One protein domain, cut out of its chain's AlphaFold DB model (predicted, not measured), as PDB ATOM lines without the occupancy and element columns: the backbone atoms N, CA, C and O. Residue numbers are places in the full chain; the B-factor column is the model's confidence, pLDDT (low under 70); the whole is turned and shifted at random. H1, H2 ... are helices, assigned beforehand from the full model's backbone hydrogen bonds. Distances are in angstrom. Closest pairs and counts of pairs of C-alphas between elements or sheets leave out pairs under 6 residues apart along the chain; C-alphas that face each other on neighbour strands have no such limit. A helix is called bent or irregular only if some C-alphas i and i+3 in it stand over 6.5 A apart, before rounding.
ATOM      1  N   GLU A 247     -21.910 -43.947  -8.794       70.50
ATOM      2  CA  GLU A 247     -21.474 -44.749  -7.648       70.50
ATOM      3  C   GLU A 247     -20.371 -45.742  -8.008       70.50
ATOM      4  O   GLU A 247     -19.413 -45.889  -7.251       70.50
ATOM      5  N   ASP A 248     -20.497 -46.419  -9.149       73.06
ATOM      6  CA  ASP A 248     -19.495 -47.377  -9.617       73.06
ATOM      7  C   ASP A 248     -18.201 -46.655 -10.001       73.06
ATOM      8  O   ASP A 248     -17.111 -47.115  -9.661       73.06
ATOM      9  N   GLU A 249     -18.323 -45.476 -10.616       75.38
ATOM     10  CA  GLU A 249     -17.195 -44.604 -10.936       75.38
ATOM     11  C   GLU A 249     -16.454 -44.135  -9.669       75.38
ATOM     12  O   GLU A 249     -15.227 -44.225  -9.603       75.38
ATOM     13  N   VAL A 250     -17.177 -43.702  -8.627       81.62
ATOM     14  CA  VAL A 250     -16.579 -43.292  -7.344       81.62
ATOM     15  C   VAL A 250     -15.936 -44.480  -6.626       81.62
ATOM     16  O   VAL A 250     -14.799 -44.373  -6.162       81.62
ATOM     17  N   LYS A 251     -16.624 -45.628  -6.553       77.38
ATOM     18  CA  LYS A 251     -16.102 -46.855  -5.923       77.38
ATOM     19  C   LYS A 251     -14.831 -47.344  -6.620       77.38
ATOM     20  O   LYS A 251     -13.903 -47.788  -5.947       77.38
ATOM     21  N   GLN A 252     -14.765 -47.228  -7.947       77.88
ATOM     22  CA  GLN A 252     -13.564 -47.540  -8.715       77.88
ATOM     23  C   GLN A 252     -12.433 -46.538  -8.440       77.88
ATOM     24  O   GLN A 252     -11.286 -46.955  -8.286       77.88
ATOM     25  N   ALA A 253     -12.746 -45.243  -8.349       76.12
ATOM     26  CA  ALA A 253     -11.758 -44.184  -8.149       76.12
ATOM     27  C   ALA A 253     -11.069 -44.241  -6.777       76.12
ATOM     28  O   ALA A 253      -9.863 -44.032  -6.698       76.12
ATOM     29  N   VAL A 254     -11.799 -44.545  -5.695       82.25
ATOM     30  CA  VAL A 254     -11.210 -44.559  -4.339       82.25
ATOM     31  C   VAL A 254     -10.354 -45.797  -4.043       82.25
ATOM     32  O   VAL A 254      -9.543 -45.770  -3.116       82.25
ATOM     33  N   GLY A 255     -10.508 -46.883  -4.810       79.38
ATOM     34  CA  GLY A 255      -9.658 -48.077  -4.728       79.38
ATOM     35  C   GLY A 255      -9.487 -48.633  -3.304       79.38
ATOM     36  O   GLY A 255     -10.457 -48.998  -2.642       79.38
ATOM     37  N   ALA A 256      -8.236 -48.696  -2.825       70.12
ATOM     38  CA  ALA A 256      -7.887 -49.180  -1.479       70.12
ATOM     39  C   ALA A 256      -8.427 -48.288  -0.339       70.12
ATOM     40  O   ALA A 256      -8.507 -48.722   0.808       70.12
ATOM     41  N   ASN A 257      -8.855 -47.062  -0.645       80.62
ATOM     42  CA  ASN A 257      -9.435 -46.106   0.294       80.62
ATOM     43  C   ASN A 257     -10.973 -46.128   0.261       80.62
ATOM     44  O   ASN A 257     -11.626 -45.087   0.317       80.62
ATOM     45  N   GLY A 258     -11.571 -47.324   0.209       76.50
ATOM     46  CA  GLY A 258     -13.030 -47.510   0.152       76.50
ATOM     47  C   GLY A 258     -13.810 -46.836   1.291       76.50
ATOM     48  O   GLY A 258     -14.989 -46.531   1.137       76.50
ATOM     49  N   TRP A 259     -13.143 -46.518   2.405       85.50
ATOM     50  CA  TRP A 259     -13.698 -45.753   3.525       85.50
ATOM     51  C   TRP A 259     -14.132 -44.320   3.164       85.50
ATOM     52  O   TRP A 259     -14.870 -43.728   3.953       85.50
ATOM     53  N   LEU A 260     -13.671 -43.777   2.027       86.38
ATOM     54  CA  LEU A 260     -14.014 -42.451   1.489       86.38
ATOM     55  C   LEU A 260     -15.175 -42.503   0.478       86.38
ATOM     56  O   LEU A 260     -15.753 -41.465   0.161       86.38
ATOM     57  N   ALA A 261     -15.534 -43.692  -0.028       79.69
ATOM     58  CA  ALA A 261     -16.495 -43.849  -1.125       79.69
ATOM     59  C   ALA A 261     -17.834 -43.166  -0.828       79.69
ATOM     60  O   ALA A 261     -18.348 -42.428  -1.661       79.69
ATOM     61  N   GLN A 262     -18.381 -43.391   0.369       76.12
ATOM     62  CA  GLN A 262     -19.700 -42.885   0.738       76.12
ATOM     63  C   GLN A 262     -19.722 -41.357   0.835       76.12
ATOM     64  O   GLN A 262     -20.606 -40.718   0.266       76.12
ATOM     65  N   ASP A 263     -18.734 -40.775   1.518       80.50
ATOM     66  CA  ASP A 263     -18.621 -39.323   1.694       80.50
ATOM     67  C   ASP A 263     -18.432 -38.628   0.336       80.50
ATOM     68  O   ASP A 263     -19.058 -37.607   0.054       80.50
ATOM     69  N   LEU A 264     -17.632 -39.235  -0.545       82.75
ATOM     70  CA  LEU A 264     -17.389 -38.729  -1.889       82.75
ATOM     71  C   LEU A 264     -18.616 -38.862  -2.803       82.75
ATOM     72  O   LEU A 264     -18.908 -37.920  -3.528       82.75
ATOM     73  N   ILE A 265     -19.374 -39.965  -2.749       78.56
ATOM     74  CA  ILE A 265     -20.633 -40.110  -3.508       78.56
ATOM     75  C   ILE A 265     -21.593 -38.972  -3.154       78.56
ATOM     76  O   ILE A 265     -22.113 -38.311  -4.051       78.56
ATOM     77  N   VAL A 266     -21.785 -38.707  -1.858       73.56
ATOM     78  CA  VAL A 266     -22.664 -37.629  -1.383       73.56
ATOM     79  C   VAL A 266     -22.163 -36.268  -1.863       73.56
ATOM     80  O   VAL A 266     -22.950 -35.440  -2.325       73.56
ATOM     81  N   LEU A 267     -20.852 -36.038  -1.782       79.00
ATOM     82  CA  LEU A 267     -20.244 -34.776  -2.183       79.00
ATOM     83  C   LEU A 267     -20.355 -34.530  -3.696       79.00
ATOM     84  O   LEU A 267     -20.727 -33.433  -4.112       79.00
ATOM     85  N   VAL A 268     -20.111 -35.555  -4.517       77.88
ATOM     86  CA  VAL A 268     -20.236 -35.465  -5.978       77.88
ATOM     87  C   VAL A 268     -21.700 -35.313  -6.388       77.88
ATOM     88  O   VAL A 268     -22.003 -34.450  -7.204       77.88
ATOM     89  N   GLN A 269     -22.632 -36.056  -5.785       71.50
ATOM     90  CA  GLN A 269     -24.069 -35.899  -6.054       71.50
ATOM     91  C   GLN A 269     -24.571 -34.482  -5.756       71.50
ATOM     92  O   GLN A 269     -25.427 -33.976  -6.472       71.50
ATOM     93  N   LYS A 270     -24.023 -33.824  -4.730       70.94
ATOM     94  CA  LYS A 270     -24.399 -32.458  -4.350       70.94
ATOM     95  C   LYS A 270     -23.884 -31.394  -5.328       70.94
ATOM     96  O   LYS A 270     -24.562 -30.390  -5.540       70.94
ATOM     97  N   GLU A 271     -22.687 -31.577  -5.891       74.88
ATOM     98  CA  GLU A 271     -21.975 -30.521  -6.632       74.88
ATOM     99  C   GLU A 271     -21.856 -30.785  -8.149       74.88
ATOM    100  O   GLU A 271     -21.700 -29.851  -8.923       74.88
ATOM    101  N   ILE A 272     -22.039 -32.005  -8.662       67.62
ATOM    102  CA  ILE A 272     -21.813 -32.309 -10.097       67.62
ATOM    103  C   ILE A 272     -22.766 -31.585 -11.073       67.62
ATOM    104  O   ILE A 272     -22.573 -31.603 -12.292       67.62
ATOM    105  N   HIS A 273     -23.804 -30.920 -10.563       62.47
ATOM    106  CA  HIS A 273     -24.815 -30.226 -11.355       62.47
ATOM    107  C   HIS A 273     -24.318 -28.935 -12.036       62.47
ATOM    108  O   HIS A 273     -25.007 -28.421 -12.924       62.47
ATOM    109  N   LYS A 274     -23.138 -28.404 -11.679       66.69
ATOM    110  CA  LYS A 274     -22.527 -27.247 -12.362       66.69
ATOM    111  C   LYS A 274     -21.366 -27.678 -13.256       66.69
ATOM    112  O   LYS A 274     -20.561 -28.530 -12.901       66.69
ATOM    113  N   LYS A 275     -21.231 -27.030 -14.420       56.03
ATOM    114  CA  LYS A 275     -20.168 -27.331 -15.400       56.03
ATOM    115  C   LYS A 275     -18.754 -27.178 -14.816       56.03
ATOM    116  O   LYS A 275     -17.876 -27.950 -15.176       56.03
ATOM    117  N   GLU A 276     -18.555 -26.199 -13.935       66.56
ATOM    118  CA  GLU A 276     -17.282 -25.953 -13.240       66.56
ATOM    119  C   GLU A 276     -16.972 -27.064 -12.224       66.56
ATOM    120  O   GLU A 276     -15.854 -27.561 -12.182       66.56
ATOM    121  N   GLU A 277     -17.979 -27.539 -11.487       70.25
ATOM    122  CA  GLU A 277     -17.844 -28.586 -10.460       70.25
ATOM    123  C   GLU A 277     -17.627 -29.985 -11.080       70.25
ATOM    124  O   GLU A 277     -16.961 -30.833 -10.488       70.25
ATOM    125  N   LYS A 278     -18.078 -30.210 -12.325       73.88
ATOM    126  CA  LYS A 278     -17.750 -31.427 -13.089       73.88
ATOM    127  C   LYS A 278     -16.252 -31.547 -13.407       73.88
ATOM    128  O   LYS A 278     -15.713 -32.645 -13.320       73.88
ATOM    129  N   GLN A 279     -15.584 -30.441 -13.744       78.31
ATOM    130  CA  GLN A 279     -14.137 -30.449 -14.002       78.31
ATOM    131  C   GLN A 279     -13.354 -30.792 -12.726       78.31
ATOM    132  O   GLN A 279     -12.436 -31.603 -12.772       78.31
ATOM    133  N   VAL A 280     -13.775 -30.241 -11.581       83.31
ATOM    134  CA  VAL A 280     -13.176 -30.546 -10.270       83.31
ATOM    135  C   VAL A 280     -13.324 -32.032  -9.927       83.31
ATOM    136  O   VAL A 280     -12.385 -32.640  -9.417       83.31
ATOM    137  N   TRP A 281     -14.472 -32.648 -10.241       87.06
ATOM    138  CA  TRP A 281     -14.647 -34.097 -10.094       87.06
ATOM    139  C   TRP A 281     -13.679 -34.891 -10.979       87.06
ATOM    140  O   TRP A 281     -13.046 -35.825 -10.491       87.06
ATOM    141  N   ASP A 282     -13.527 -34.514 -12.251       81.25
ATOM    142  CA  ASP A 282     -12.615 -35.202 -13.170       81.25
ATOM    143  C   ASP A 282     -11.149 -35.135 -12.689       81.25
ATOM    144  O   ASP A 282     -10.448 -36.153 -12.711       81.25
ATOM    145  N   ASP A 283     -10.718 -33.979 -12.176       83.94
ATOM    146  CA  ASP A 283      -9.371 -33.769 -11.634       83.94
ATOM    147  C   ASP A 283      -9.153 -34.548 -10.319       83.94
ATOM    148  O   ASP A 283      -8.138 -35.232 -10.152       83.94
ATOM    149  N   LEU A 284     -10.132 -34.524  -9.405       88.06
ATOM    150  CA  LEU A 284     -10.111 -35.308  -8.164       88.06
ATOM    151  C   LEU A 284     -10.071 -36.813  -8.434       88.06
ATOM    152  O   LEU A 284      -9.295 -37.531  -7.802       88.06
ATOM    153  N   ARG A 285     -10.867 -37.298  -9.392       86.56
ATOM    154  CA  ARG A 285     -10.882 -38.709  -9.792       86.56
ATOM    155  C   ARG A 285      -9.499 -39.168 -10.257       86.56
ATOM    156  O   ARG A 285      -9.088 -40.282  -9.936       86.56
ATOM    157  N   SER A 286      -8.776 -38.316 -10.987       80.69
ATOM    158  CA  SER A 286      -7.413 -38.610 -11.440       80.69
ATOM    159  C   SER A 286      -6.435 -38.749 -10.269       80.69
ATOM    160  O   SER A 286      -5.703 -39.737 -10.213       80.69
ATOM    161  N   GLU A 287      -6.455 -37.821  -9.306       80.25
ATOM    162  CA  GLU A 287      -5.562 -37.863  -8.136       80.25
ATOM    163  C   GLU A 287      -5.864 -39.042  -7.198       80.25
ATOM    164  O   GLU A 287      -4.940 -39.700  -6.718       80.25
ATOM    165  N   LEU A 288      -7.143 -39.379  -6.995       82.12
ATOM    166  CA  LEU A 288      -7.550 -40.553  -6.210       82.12
ATOM    167  C   LEU A 288      -6.969 -41.858  -6.771       82.12
ATOM    168  O   LEU A 288      -6.568 -42.725  -5.997       82.12
ATOM    169  N   GLY A 289      -6.830 -41.967  -8.097       71.31
ATOM    170  CA  GLY A 289      -6.198 -43.117  -8.750       71.31
ATOM    171  C   GLY A 289      -4.712 -43.301  -8.410       71.31
ATOM    172  O   GLY A 289      -4.188 -44.407  -8.543       71.31
ATOM    173  N   PHE A 290      -4.030 -42.248  -7.946       72.56
ATOM    174  CA  PHE A 290      -2.637 -42.301  -7.490       72.56
ATOM    175  C   PHE A 290      -2.496 -42.401  -5.967       72.56
ATOM    176  O   PHE A 290      -1.379 -42.573  -5.475       72.56
ATOM    177  N   MET A 291      -3.594 -42.282  -5.217       79.88
ATOM    178  CA  MET A 291      -3.579 -42.279  -3.759       79.88
ATOM    179  C   MET A 291      -3.408 -43.697  -3.213       79.88
ATOM    180  O   MET A 291      -4.263 -44.567  -3.389       79.88
ATOM    181  N   LEU A 292      -2.302 -43.928  -2.503       75.56
ATOM    182  CA  LEU A 292      -2.077 -45.175  -1.773       75.56
ATOM    183  C   LEU A 292      -2.994 -45.254  -0.545       75.56
ATOM    184  O   LEU A 292      -3.634 -44.270  -0.166       75.56
ATOM    185  N   GLU A 293      -3.064 -46.424   0.096       77.31
ATOM    186  CA  GLU A 293      -3.864 -46.602   1.310       77.31
ATOM    187  C   GLU A 293      -3.430 -45.608   2.400       77.31
ATOM    188  O   GLU A 293      -2.302 -45.632   2.895       77.31
ATOM    189  N   VAL A 294      -4.348 -44.723   2.778       77.38
ATOM    190  CA  VAL A 294      -4.164 -43.783   3.880       77.38
ATOM    191  C   VAL A 294      -4.470 -44.543   5.156       77.38
ATOM    192  O   VAL A 294      -5.617 -44.926   5.372       77.38
ATOM    193  N   THR A 295      -3.472 -44.791   5.998       73.12
ATOM    194  CA  THR A 295      -3.634 -45.520   7.269       73.12
ATOM    195  C   THR A 295      -3.701 -44.594   8.480       73.12
ATOM    196  O   THR A 295      -4.139 -45.021   9.547       73.12
ATOM    197  N   ASP A 296      -3.320 -43.325   8.326       80.19
ATOM    198  CA  ASP A 296      -3.302 -42.364   9.415       80.19
ATOM    199  C   ASP A 296      -4.688 -41.743   9.659       80.19
ATOM    200  O   ASP A 296      -5.375 -41.251   8.760       80.19
ATOM    201  N   GLU A 297      -5.116 -41.765  10.920       79.38
ATOM    202  CA  GLU A 297      -6.449 -41.309  11.320       79.38
ATOM    203  C   GLU A 297      -6.633 -39.796  11.128       79.38
ATOM    204  O   GLU A 297      -7.733 -39.330  10.831       79.38
ATOM    205  N   GLN A 298      -5.547 -39.021  11.223       84.00
ATOM    206  CA  GLN A 298      -5.591 -37.570  11.068       84.00
ATOM    207  C   GLN A 298      -5.940 -37.154   9.631       84.00
ATOM    208  O   GLN A 298      -6.809 -36.295   9.452       84.00
ATOM    209  N   SER A 299      -5.318 -37.754   8.612       79.12
ATOM    210  CA  SER A 299      -5.619 -37.466   7.204       79.12
ATOM    211  C   SER A 299      -6.967 -38.048   6.795       79.12
ATOM    212  O   SER A 299      -7.737 -37.352   6.131       79.12
ATOM    213  N   ARG A 300      -7.338 -39.239   7.299       85.88
ATOM    214  CA  ARG A 300      -8.706 -39.776   7.141       85.88
ATOM    215  C   ARG A 300      -9.760 -38.800   7.673       85.88
ATOM    216  O   ARG A 300     -10.730 -38.494   6.984       85.88
ATOM    217  N   ALA A 301      -9.552 -38.250   8.871       83.56
ATOM    218  CA  ALA A 301     -10.461 -37.277   9.470       83.56
ATOM    219  C   ALA A 301     -10.472 -35.923   8.740       83.56
ATOM    220  O   ALA A 301     -11.485 -35.227   8.773       83.56
ATOM    221  N   LYS A 302      -9.367 -35.500   8.109       88.19
ATOM    222  CA  LYS A 302      -9.347 -34.297   7.257       88.19
ATOM    223  C   LYS A 302     -10.183 -34.511   5.994       88.19
ATOM    224  O   LYS A 302     -11.069 -33.709   5.736       88.19
ATOM    225  N   MET A 303      -9.971 -35.619   5.280       89.69
ATOM    226  CA  MET A 303     -10.718 -35.942   4.057       89.69
ATOM    227  C   MET A 303     -12.223 -36.091   4.316       89.69
ATOM    228  O   MET A 303     -13.022 -35.521   3.585       89.69
ATOM    229  N   ARG A 304     -12.622 -36.763   5.406       84.94
ATOM    230  CA  ARG A 304     -14.044 -36.910   5.787       84.94
ATOM    231  C   ARG A 304     -14.746 -35.605   6.159       84.94
ATOM    232  O   ARG A 304     -15.967 -35.536   6.120       84.94
ATOM    233  N   ARG A 305     -13.991 -34.588   6.580       86.75
ATOM    234  CA  ARG A 305     -14.548 -33.280   6.959       86.75
ATOM    235  C   ARG A 305     -14.688 -32.325   5.777       86.75
ATOM    236  O   ARG A 305     -15.293 -31.270   5.960       86.75
ATOM    237  N   ALA A 306     -14.158 -32.678   4.606       84.62
ATOM    238  CA  ALA A 306     -14.279 -31.850   3.419       84.62
ATOM    239  C   ALA A 306     -15.757 -31.679   3.046       84.62
ATOM    240  O   ALA A 306     -16.493 -32.651   2.874       84.62
ATOM    241  N   CYS A 307     -16.195 -30.428   2.937       81.19
ATOM    242  CA  CYS A 307     -17.598 -30.087   2.693       81.19
ATOM    243  C   CYS A 307     -17.863 -29.653   1.239       81.19
ATOM    244  O   CYS A 307     -19.022 -29.380   0.902       81.19
ATOM    245  N   LYS A 308     -16.801 -29.557   0.418       87.00
ATOM    246  CA  LYS A 308     -16.795 -29.176  -1.009       87.00
ATOM    247  C   LYS A 308     -15.821 -30.038  -1.818       87.00
ATOM    248  O   LYS A 308     -14.782 -30.427  -1.279       87.00
ATOM    249  N   LEU A 309     -16.096 -30.272  -3.107       85.00
ATOM    250  CA  LEU A 309     -15.210 -31.060  -3.983       85.00
ATOM    251  C   LEU A 309     -13.803 -30.455  -4.092       85.00
ATOM    252  O   LEU A 309     -12.819 -31.184  -4.016       85.00
ATOM    253  N   GLU A 310     -13.699 -29.128  -4.186       88.00
ATOM    254  CA  GLU A 310     -12.422 -28.399  -4.286       88.00
ATOM    255  C   GLU A 310     -11.538 -28.566  -3.035       88.00
ATOM    256  O   GLU A 310     -10.313 -28.698  -3.106       88.00
ATOM    257  N   GLU A 311     -12.171 -28.586  -1.859       89.69
ATOM    258  CA  GLU A 311     -11.485 -28.789  -0.581       89.69
ATOM    259  C   GLU A 311     -10.931 -30.214  -0.501       89.69
ATOM    260  O   GLU A 311      -9.763 -30.412  -0.164       89.69
ATOM    261  N   LEU A 312     -11.746 -31.205  -0.879       91.50
ATOM    262  CA  LEU A 312     -11.321 -32.599  -0.909       91.50
ATOM    263  C   LEU A 312     -10.206 -32.827  -1.936       91.50
ATOM    264  O   LEU A 312      -9.228 -33.503  -1.622       91.50
ATOM    265  N   TYR A 313     -10.313 -32.225  -3.123       92.00
ATOM    266  CA  TYR A 313      -9.265 -32.233  -4.143       92.00
ATOM    267  C   TYR A 313      -7.929 -31.731  -3.597       92.00
ATOM    268  O   TYR A 313      -6.911 -32.407  -3.747       92.00
ATOM    269  N   THR A 314      -7.936 -30.600  -2.890       90.88
ATOM    270  CA  THR A 314      -6.723 -30.032  -2.285       90.88
ATOM    271  C   THR A 314      -6.092 -30.998  -1.277       90.88
ATOM    272  O   THR A 314      -4.900 -31.287  -1.365       90.88
ATOM    273  N   ILE A 315      -6.892 -31.571  -0.371       91.00
ATOM    274  CA  ILE A 315      -6.410 -32.507   0.661       91.00
ATOM    275  C   ILE A 315      -5.853 -33.796   0.038       91.00
ATOM    276  O   ILE A 315      -4.801 -34.290   0.455       91.00
ATOM    277  N   VAL A 316      -6.545 -34.355  -0.959       88.94
ATOM    278  CA  VAL A 316      -6.103 -35.565  -1.671       88.94
ATOM    279  C   VAL A 316      -4.787 -35.294  -2.394       88.94
ATOM    280  O   VAL A 316      -3.844 -36.069  -2.249       88.94
ATOM    281  N   ARG A 317      -4.676 -34.163  -3.093       87.88
ATOM    282  CA  ARG A 317      -3.460 -33.771  -3.810       87.88
ATOM    283  C   ARG A 317      -2.259 -33.588  -2.879       87.88
ATOM    284  O   ARG A 317      -1.167 -34.055  -3.203       87.88
ATOM    285  N   GLU A 318      -2.444 -32.946  -1.726       87.88
ATOM    286  CA  GLU A 318      -1.395 -32.815  -0.702       87.88
ATOM    287  C   GLU A 318      -0.949 -34.188  -0.184       87.88
ATOM    288  O   GLU A 318       0.245 -34.483  -0.144       87.88
ATOM    289  N   THR A 319      -1.908 -35.065   0.122       84.19
ATOM    290  CA  THR A 319      -1.633 -36.418   0.631       84.19
ATOM    291  C   THR A 319      -0.866 -37.263  -0.388       84.19
ATOM    292  O   THR A 319       0.123 -37.909  -0.045       84.19
ATOM    293  N   VAL A 320      -1.275 -37.228  -1.660       79.75
ATOM    294  CA  VAL A 320      -0.567 -37.897  -2.764       79.75
ATOM    295  C   VAL A 320       0.842 -37.320  -2.927       79.75
ATOM    296  O   VAL A 320       1.796 -38.073  -3.127       79.75
ATOM    297  N   GLY A 321       1.002 -36.000  -2.801       73.56
ATOM    298  CA  GLY A 321       2.301 -35.327  -2.829       73.56
ATOM    299  C   GLY A 321       3.245 -35.812  -1.725       73.56
ATOM    300  O   GLY A 321       4.387 -36.177  -2.008       73.56
ATOM    301  N   GLU A 322       2.762 -35.896  -0.485       77.88
ATOM    302  CA  GLU A 322       3.533 -36.427   0.644       77.88
ATOM    303  C   GLU A 322       3.900 -37.902   0.455       77.88
ATOM    304  O   GLU A 322       5.038 -38.298   0.714       77.88
ATOM    305  N   GLN A 323       2.959 -38.726  -0.016       77.00
ATOM    306  CA  GLN A 323       3.211 -40.139  -0.305       77.00
ATOM    307  C   GLN A 323       4.299 -40.298  -1.375       77.00
ATOM    308  O   GLN A 323       5.218 -41.098  -1.200       77.00
ATOM    309  N   ARG A 324       4.254 -39.493  -2.446       72.25
ATOM    310  CA  ARG A 324       5.290 -39.477  -3.492       72.25
ATOM    311  C   ARG A 324       6.653 -39.063  -2.940       72.25
ATOM    312  O   ARG A 324       7.632 -39.749  -3.217       72.25
ATOM    313  N   ALA A 325       6.717 -38.007  -2.131       65.88
ATOM    314  CA  ALA A 325       7.967 -37.537  -1.530       65.88
ATOM    315  C   ALA A 325       8.597 -38.580  -0.587       65.88
ATOM    316  O   ALA A 325       9.811 -38.761  -0.579       65.88
ATOM    317  N   ARG A 326       7.779 -39.323   0.172       66.06
ATOM    318  CA  ARG A 326       8.261 -40.413   1.041       66.06
ATOM    319  C   ARG A 326       8.826 -41.599   0.259       66.06
ATOM    320  O   ARG A 326       9.727 -42.264   0.755       66.06
ATOM    321  N   ILE A 327       8.284 -41.879  -0.927       56.56
ATOM    322  CA  ILE A 327       8.720 -43.000  -1.774       56.56
ATOM    323  C   ILE A 327       9.976 -42.639  -2.566       56.56
ATOM    324  O   ILE A 327      10.867 -43.471  -2.701       56.56
ATOM    325  N   LEU A 328      10.035 -41.419  -3.100       50.00
ATOM    326  CA  LEU A 328      11.125 -40.976  -3.969       50.00
ATOM    327  C   LEU A 328      12.329 -40.413  -3.193       50.00
ATOM    328  O   LEU A 328      13.387 -40.251  -3.788       50.00
TER     329      LEU A 328
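AT A GLANCE: This is residues 247 to 328 of the 697 residues of the protein "Hypothetical protein" of Symbiodinium natans (UniProt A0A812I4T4). Two helical hairpins, H1 with H2 and H3 with H4, pack side by side as a four-helix bundle; H1 folds back at a 146 degree kink near residue 259. The printed part has 82 residues with four named helices, H1 to H4 in order, no named strand: all helix. It is compact, radius of gyration of the C-alphas 12.0 A, spanning 37 by 21 by 20 A.

HOW THE PARTS SIT: H1, residues 247 to 271, is irregular: C-alphas 253 and 256 are 9.2 A apart. It touches H2, residues 275 to 288, closest at the C-alphas of Val 254 and Leu 288, 5.7 A, a hairpin at a shallow tilt of 13 degrees, opposite ways. H3, residues 297 to 305, is apart from H2. H4, residues 309 to 328, touches H2, closest at the C-alphas of Leu 284 and Tyr 313, 5.1 A, at a shallow tilt of 24 degrees, the same way. Every O i to N i+4 pair is within hydrogen-bond range in H3 and H4, 12 of 21 in H1 and 9 of 10 in H2.

IN THESE COORDINATES: H1 begins at C-alpha 247 (-21.474, -44.749, -7.648); H4, 28.1 A long, ends at C-alpha 328 (11.125, -40.976, -3.969).

THE WHOLE: The printed part has no cut and no long link. Residues 272 to 276 and 325 to 328 have pLDDT under 70.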